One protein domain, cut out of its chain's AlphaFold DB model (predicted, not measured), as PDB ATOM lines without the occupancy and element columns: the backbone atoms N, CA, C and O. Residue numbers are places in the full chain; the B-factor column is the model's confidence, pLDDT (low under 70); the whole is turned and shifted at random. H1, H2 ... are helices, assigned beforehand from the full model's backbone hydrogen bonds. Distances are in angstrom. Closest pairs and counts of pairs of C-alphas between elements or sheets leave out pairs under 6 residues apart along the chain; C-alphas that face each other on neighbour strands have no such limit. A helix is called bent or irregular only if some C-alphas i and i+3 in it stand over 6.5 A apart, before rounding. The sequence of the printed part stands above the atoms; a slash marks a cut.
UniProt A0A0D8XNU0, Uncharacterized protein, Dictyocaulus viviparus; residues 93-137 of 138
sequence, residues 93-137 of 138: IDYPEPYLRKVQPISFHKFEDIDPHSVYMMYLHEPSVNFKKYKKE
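Overview. This is residues 93 to 137 of the 138 residues of an uncharacterized protein of Dictyocaulus viviparus (UniProt A0A0D8XNU0). The domain is an open, loosely wound chain with three short helices strung along it, no two of them touching: H1, then a wide loop of residues 101 to 115, then H2, and beyond it an arm, residues 126 to 137, that sticks out with H3 on it and makes one end of the longest axis. Residues 94 to 99, of which 97 to 99 belong to H1, also stick out. The printed part has 45 residues with three named helices in the order H1, H2, H3 and no named strand; its class is all helix, though under half of the residues, 19 of 45, are in named elements. The whole is loose, with a radius of gyration of the C-alphas of 12.3 A, and elongated, spanning 35 by 22 by 14 A.

Along the chain. H1, residues 97 to 100, begins at C-alpha 97 (-36.375, 41.562, -8.071) and is 5.2 A long from first to last C-alpha. H2, residues 116 to 124, is the longest helix at 10.5 A and begins at C-alpha 116 (-38.073, 24.180, -7.002). It is neither bent nor irregular, but only just: C-alphas 121 and 124 are 6.1 A apart. H3, residues 129 to 134, is 9.8 A long and ends at C-alpha 134 (-56.033, 39.015, -18.986).

Arrangement. H1 and H2 are apart, with no C-alpha of the one within 8 A of the other. By the same measure H2 and H3 are apart, and so are H1 and H3. In H2 every O i to N i+4 pair is within hydrogen-bond range; in H3 0 of 2 are, beside 3 of 3 O i to N i+3 pairs, and H1 is too short for an O i to N i+4 pair.

Size, cuts and confidence. The C-alphas of Glu 112 and Glu 137, the two farthest apart, are 36.8 A apart. The printed part has no cut. The link from H1 to H2, 15 residues, is long, and its C-alphas lie 7 to 17 A from the mean of the C-alphas; the link from H2 to H3, 4 residues, is tight. The mean pLDDT of the printed part is 82.7, and residues 127 to 137 are under 70.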
ATOM      1  N   ILE A  93     -33.854  34.176  -5.180       94.69
ATOM      2  CA  ILE A  93     -33.772  35.123  -4.045       94.69
ATOM      3  C   ILE A  93     -32.423  35.835  -3.903       94.69
ATOM      4  O   ILE A  93     -32.346  36.858  -3.227       94.69
ATOM      5  N   ASP A  94     -31.364  35.310  -4.522       95.75
ATOM      6  CA  ASP A  94     -30.028  35.908  -4.467       95.75
ATOM      7  C   ASP A  94     -29.879  37.055  -5.492       95.75
ATOM      8  O   ASP A  94     -28.882  37.778  -5.479       95.75
ATOM      9  N   TYR A  95     -30.881  37.260  -6.359       94.44
ATOM     10  CA  TYR A  95     -30.926  38.346  -7.335       94.44
ATOM     11  C   TYR A  95     -31.973  39.404  -6.952       94.44
ATOM     12  O   TYR A  95     -33.080  39.068  -6.531       94.44
ATOM     13  N   PRO A  96     -31.694  40.705  -7.165       94.31
ATOM     14  CA  PRO A  96     -32.691  41.749  -6.955       94.31
ATOM     15  C   PRO A  96     -33.923  41.555  -7.850       94.31
ATOM     16  O   PRO A  96     -33.805  41.401  -9.064       94.31
ATOM     17  N   GLU A  97     -35.129  41.681  -7.297       91.50
ATOM     18  CA  GLU A  97     -36.375  41.562  -8.071       91.50
ATOM     19  C   GLU A  97     -36.437  42.502  -9.303       91.50
ATOM     20  O   GLU A  97     -36.873  42.072 -10.375       91.50
ATOM     21  N   PRO A  98     -35.963  43.771  -9.249       92.12
ATOM     22  CA  PRO A  98     -35.914  44.622 -10.440       92.12
ATOM     23  C   PRO A  98     -34.983  44.107 -11.544       92.12
ATOM     24  O   PRO A  98     -35.162  44.493 -12.696       92.12
ATOM     25  N   TYR A  99     -33.986  43.285 -11.214       91.25
ATOM     26  CA  TYR A  99     -33.117  42.640 -12.198       91.25
ATOM     27  C   TYR A  99     -33.872  41.508 -12.908       91.25
ATOM     28  O   TYR A  99     -33.981  41.531 -14.133       91.25
ATOM     29  N   LEU A 100     -34.521  40.620 -12.146       92.25
ATOM     30  CA  LEU A 100     -35.292  39.490 -12.689       92.25
ATOM     31  C   LEU A 100     -36.509  39.908 -13.531       92.25
ATOM     32  O   LEU A 100     -36.963  39.156 -14.384       92.25
ATOM     33  N   ARG A 101     -37.047  41.117 -13.326       88.94
ATOM     34  CA  ARG A 101     -38.146  41.652 -14.153       88.94
ATOM     35  C   ARG A 101     -37.696  42.227 -15.497       88.94
ATOM     36  O   ARG A 101     -38.533  42.400 -16.379       88.94
ATOM     37  N   LYS A 102     -36.413  42.577 -15.654       91.38
ATOM     38  CA  LYS A 102     -35.889  43.180 -16.895       91.38
ATOM     39  C   LYS A 102     -35.615  42.140 -17.973       91.38
ATOM     40  O   LYS A 102     -35.824  42.420 -19.148       91.38
ATOM     41  N   VAL A 103     -35.127  40.973 -17.568       89.62
ATOM     42  CA  VAL A 103     -34.777  39.866 -18.458       89.62
ATOM     43  C   VAL A 103     -35.510  38.639 -17.949       89.62
ATOM     44  O   VAL A 103     -35.307  38.247 -16.805       89.62
ATOM     45  N   GLN A 104     -36.368  38.056 -18.786       91.81
ATOM     46  CA  GLN A 104     -37.077  36.828 -18.436       91.81
ATOM     47  C   GLN A 104     -36.049  35.722 -18.143       91.81
ATOM     48  O   GLN A 104     -35.264  35.407 -19.042       91.81
ATOM     49  N   PRO A 105     -36.033  35.137 -16.931       95.44
ATOM     50  CA  PRO A 105     -35.096  34.071 -16.604       95.44
ATOM     51  C   PRO A 105     -35.332  32.817 -17.452       95.44
ATOM     52  O   PRO A 105     -36.476  32.459 -17.729       95.44
ATOM     53  N   ILE A 106     -34.243  32.146 -17.827       96.12
ATOM     54  CA  ILE A 106     -34.237  30.820 -18.465       96.12
ATOM     55  C   ILE A 106     -33.980  29.732 -17.418       96.12
ATOM     56  O   ILE A 106     -34.557  28.648 -17.494       96.12
ATOM     57  N   SER A 107     -33.140  30.018 -16.426       96.12
ATOM     58  CA  SER A 107     -32.719  29.051 -15.412       96.12
ATOM     59  C   SER A 107     -32.313  29.731 -14.106       96.12
ATOM     60  O   SER A 107     -32.017  30.927 -14.078       96.12
ATOM     61  N   PHE A 108     -32.292  28.931 -13.040       97.00
ATOM     62  CA  PHE A 108     -31.691  29.224 -11.739       97.00
ATOM     63  C   PHE A 108     -30.920  27.996 -11.262       97.00
ATOM     64  O   PHE A 108     -31.124  26.900 -11.786       97.00
ATOM     65  N   HIS A 109     -30.089  28.173 -10.239       95.88
ATOM     66  CA  HIS A 109     -29.322  27.101  -9.614       95.88
ATOM     67  C   HIS A 109     -29.543  27.074  -8.092       95.88
ATOM     68  O   HIS A 109     -30.288  27.894  -7.548       95.88
ATOM     69  N   LYS A 110     -28.854  26.153  -7.406       93.81
ATOM     70  CA  LYS A 110     -28.814  26.032  -5.942       93.81
ATOM     71  C   LYS A 110     -30.196  25.897  -5.303       93.81
ATOM     72  O   LYS A 110     -30.581  26.683  -4.446       93.81
ATOM     73  N   PHE A 111     -30.979  24.916  -5.742       89.94
ATOM     74  CA  PHE A 111     -32.334  24.701  -5.219       89.94
ATOM     75  C   PHE A 111     -32.363  24.099  -3.802       89.94
ATOM     76  O   PHE A 111     -33.395  23.591  -3.369       89.94
ATOM     77  N   GLU A 112     -31.253  24.162  -3.066       87.94
ATOM     78  CA  GLU A 112     -31.230  23.834  -1.650       87.94
ATOM     79  C   GLU A 112     -32.060  24.876  -0.877       87.94
ATOM     80  O   GLU A 112     -31.980  26.084  -1.121       87.94
ATOM     81  N   ASP A 113     -32.893  24.399   0.047       91.56
ATOM     82  CA  ASP A 113     -33.727  25.216   0.941       91.56
ATOM     83  C   ASP A 113     -34.839  26.050   0.273       91.56
ATOM     84  O   ASP A 113     -35.409  26.946   0.899       91.56
ATOM     85  N   ILE A 114     -35.197  25.751  -0.979       92.00
ATOM     86  CA  ILE A 114     -36.341  26.362  -1.676       92.00
ATOM     87  C   ILE A 114     -37.238  25.289  -2.291       92.00
ATOM     88  O   ILE A 114     -36.813  24.158  -2.499       92.00
ATOM     89  N   ASP A 115     -38.482  25.644  -2.613       94.75
ATOM     90  CA  ASP A 115     -39.359  24.769  -3.397       94.75
ATOM     91  C   ASP A 115     -39.097  24.972  -4.905       94.75
ATOM     92  O   ASP A 115     -39.531  25.986  -5.468       94.75
ATOM     93  N   PRO A 116     -38.412  24.032  -5.590       93.81
ATOM     94  CA  PRO A 116     -38.073  24.180  -7.002       93.81
ATOM     95  C   PRO A 116     -39.309  24.227  -7.905       93.81
ATOM     96  O   PRO A 116     -39.286  24.905  -8.932       93.81
ATOM     97  N   HIS A 117     -40.402  23.556  -7.525       94.38
ATOM     98  CA  HIS A 117     -41.632  23.580  -8.307       94.38
ATOM     99  C   HIS A 117     -42.282  24.965  -8.245       94.38
ATOM    100  O   HIS A 117     -42.638  25.527  -9.281       94.38
ATOM    101  N   SER A 118     -42.377  25.557  -7.051       93.94
ATOM    102  CA  SER A 118     -42.874  26.930  -6.900       93.94
ATOM    103  C   SER A 118     -42.035  27.940  -7.691       93.94
ATOM    104  O   SER A 118     -42.596  28.801  -8.371       93.94
ATOM    105  N   VAL A 119     -40.703  27.810  -7.675       93.75
ATOM    106  CA  VAL A 119     -39.805  28.675  -8.465       93.75
ATOM    107  C   VAL A 119     -40.031  28.498  -9.962       93.75
ATOM    108  O   VAL A 119     -40.163  29.490 -10.682       93.75
ATOM    109  N   TYR A 120     -40.125  27.255 -10.437       93.69
ATOM    110  CA  TYR A 120     -40.428  26.966 -11.835       93.69
ATOM    111  C   TYR A 120     -41.748  27.620 -12.260       93.69
ATOM    112  O   TYR A 120     -41.771  28.384 -13.224       93.69
ATOM    113  N   MET A 121     -42.827  27.398 -11.506       94.31
ATOM    114  CA  MET A 121     -44.150  27.942 -11.823       94.31
ATOM    115  C   MET A 121     -44.185  29.473 -11.818       94.31
ATOM    116  O   MET A 121     -44.919  30.073 -12.603       94.31
ATOM    117  N   MET A 122     -43.403  30.110 -10.946       91.38
ATOM    118  CA  MET A 122     -43.373  31.564 -10.814       91.38
ATOM    119  C   MET A 122     -42.514  32.252 -11.881       91.38
ATOM    120  O   MET A 122     -42.908  33.307 -12.381       91.38
ATOM    121  N   TYR A 123     -41.352  31.684 -12.219       91.50
ATOM    122  CA  TYR A 123     -40.350  32.373 -13.038       91.50
ATOM    123  C   TYR A 123     -40.082  31.741 -14.403       91.50
ATOM    124  O   TYR A 123     -39.668  32.460 -15.306       91.50
ATOM    125  N   LEU A 124     -40.265  30.429 -14.564       92.88
ATOM    126  CA  LEU A 124     -39.785  29.686 -15.741       92.88
ATOM    127  C   LEU A 124     -40.916  29.064 -16.569       92.88
ATOM    128  O   LEU A 124     -40.735  28.752 -17.744       92.88
ATOM    129  N   HIS A 125     -42.092  28.888 -15.976       91.56
ATOM    130  CA  HIS A 125     -43.264  28.368 -16.657       91.56
ATOM    131  C   HIS A 125     -43.899  29.453 -17.536       91.56
ATOM    132  O   HIS A 125     -44.349  30.491 -17.042       91.56
ATOM    133  N   GLU A 126     -44.011  29.202 -18.840       79.69
ATOM    134  CA  GLU A 126     -44.821  30.050 -19.710       79.69
ATOM    135  C   GLU A 126     -46.312  29.759 -19.485       79.69
ATOM    136  O   GLU A 126     -46.786  28.669 -19.810       79.69
ATOM    137  N   PRO A 127     -47.106  30.712 -18.965       65.31
ATOM    138  CA  PRO A 127     -48.544  30.523 -18.924       65.31
ATOM    139  C   PRO A 127     -49.083  30.476 -20.358       65.31
ATOM    140  O   PRO A 127     -48.610  31.208 -21.236       65.31
ATOM    141  N   SER A 128     -50.094  29.638 -20.596       58.28
ATOM    142  CA  SER A 128     -50.726  29.520 -21.912       58.28
ATOM    143  C   SER A 128     -51.156  30.895 -22.443       58.28
ATOM    144  O   SER A 128     -51.549  31.781 -21.680       58.28
ATOM    145  N   VAL A 129     -51.073  31.089 -23.764       58.91
ATOM    146  CA  VAL A 129     -51.239  32.385 -24.462       58.91
ATOM    147  C   VAL A 129     -52.483  33.175 -24.009       58.91
ATOM    148  O   VAL A 129     -52.445  34.405 -23.955       58.91
ATOM    149  N   ASN A 130     -53.553  32.490 -23.593       52.28
ATOM    150  CA  ASN A 130     -54.773  33.116 -23.076       52.28
ATOM    151  C   ASN A 130     -54.578  33.894 -21.760       52.28
ATOM    152  O   ASN A 130     -55.226  34.921 -21.572       52.28
ATOM    153  N   PHE A 131     -53.666  33.494 -20.872       51.22
ATOM    154  CA  PHE A 131     -53.435  34.183 -19.591       51.22
ATOM    155  C   PHE A 131     -52.708  35.528 -19.740       51.22
ATOM    156  O   PHE A 131     -52.932  36.441 -18.945       51.22
ATOM    157  N   LYS A 132     -51.878  35.699 -20.782       49.81
ATOM    158  CA  LYS A 132     -51.185  36.975 -21.051       49.81
ATOM    159  C   LYS A 132     -52.154  38.088 -21.471       49.81
ATOM    160  O   LYS A 132     -51.853  39.257 -21.236       49.81
ATOM    161  N   LYS A 133     -53.311  37.741 -22.050       44.47
ATOM    162  CA  LYS A 133     -54.346  38.711 -22.434       44.47
ATOM    163  C   LYS A 133     -55.009  39.345 -21.205       44.47
ATOM    164  O   LYS A 133     -55.086  40.562 -21.125       44.47
ATOM    165  N   TYR A 134     -55.353  38.539 -20.199       47.78
ATOM    166  CA  TYR A 134     -56.033  39.015 -18.986       47.78
ATOM    167  C   TYR A 134     -55.152  39.861 -18.055       47.78
ATOM    168  O   TYR A 134     -55.659  40.754 -17.391       47.78
ATOM    169  N   LYS A 135     -53.831  39.634 -18.021       45.25
ATOM    170  CA  LYS A 135     -52.910  40.433 -17.184       45.25
ATOM    171  C   LYS A 135     -52.520  41.783 -17.809       45.25
ATOM    172  O   LYS A 135     -51.906  42.601 -17.143       45.25
ATOM    173  N   LYS A 136     -52.824  42.002 -19.093       50.91
ATOM    174  CA  LYS A 136     -52.603  43.289 -19.778       50.91
ATOM    175  C   LYS A 136     -53.813  44.226 -19.690       50.91
ATOM    176  O   LYS A 136     -53.680  45.392 -20.044       50.91
ATOM    177  N   GLU A 137     -54.966  43.705 -19.277       46.34
ATOM    178  CA  GLU A 137     -56.247  44.421 -19.181       46.34
ATOM    179  C   GLU A 137     -56.616  44.799 -17.726       46.34
ATOM    180  O   GLU A 137     -57.678  45.374 -17.497       46.34
TER     181      GLU A 137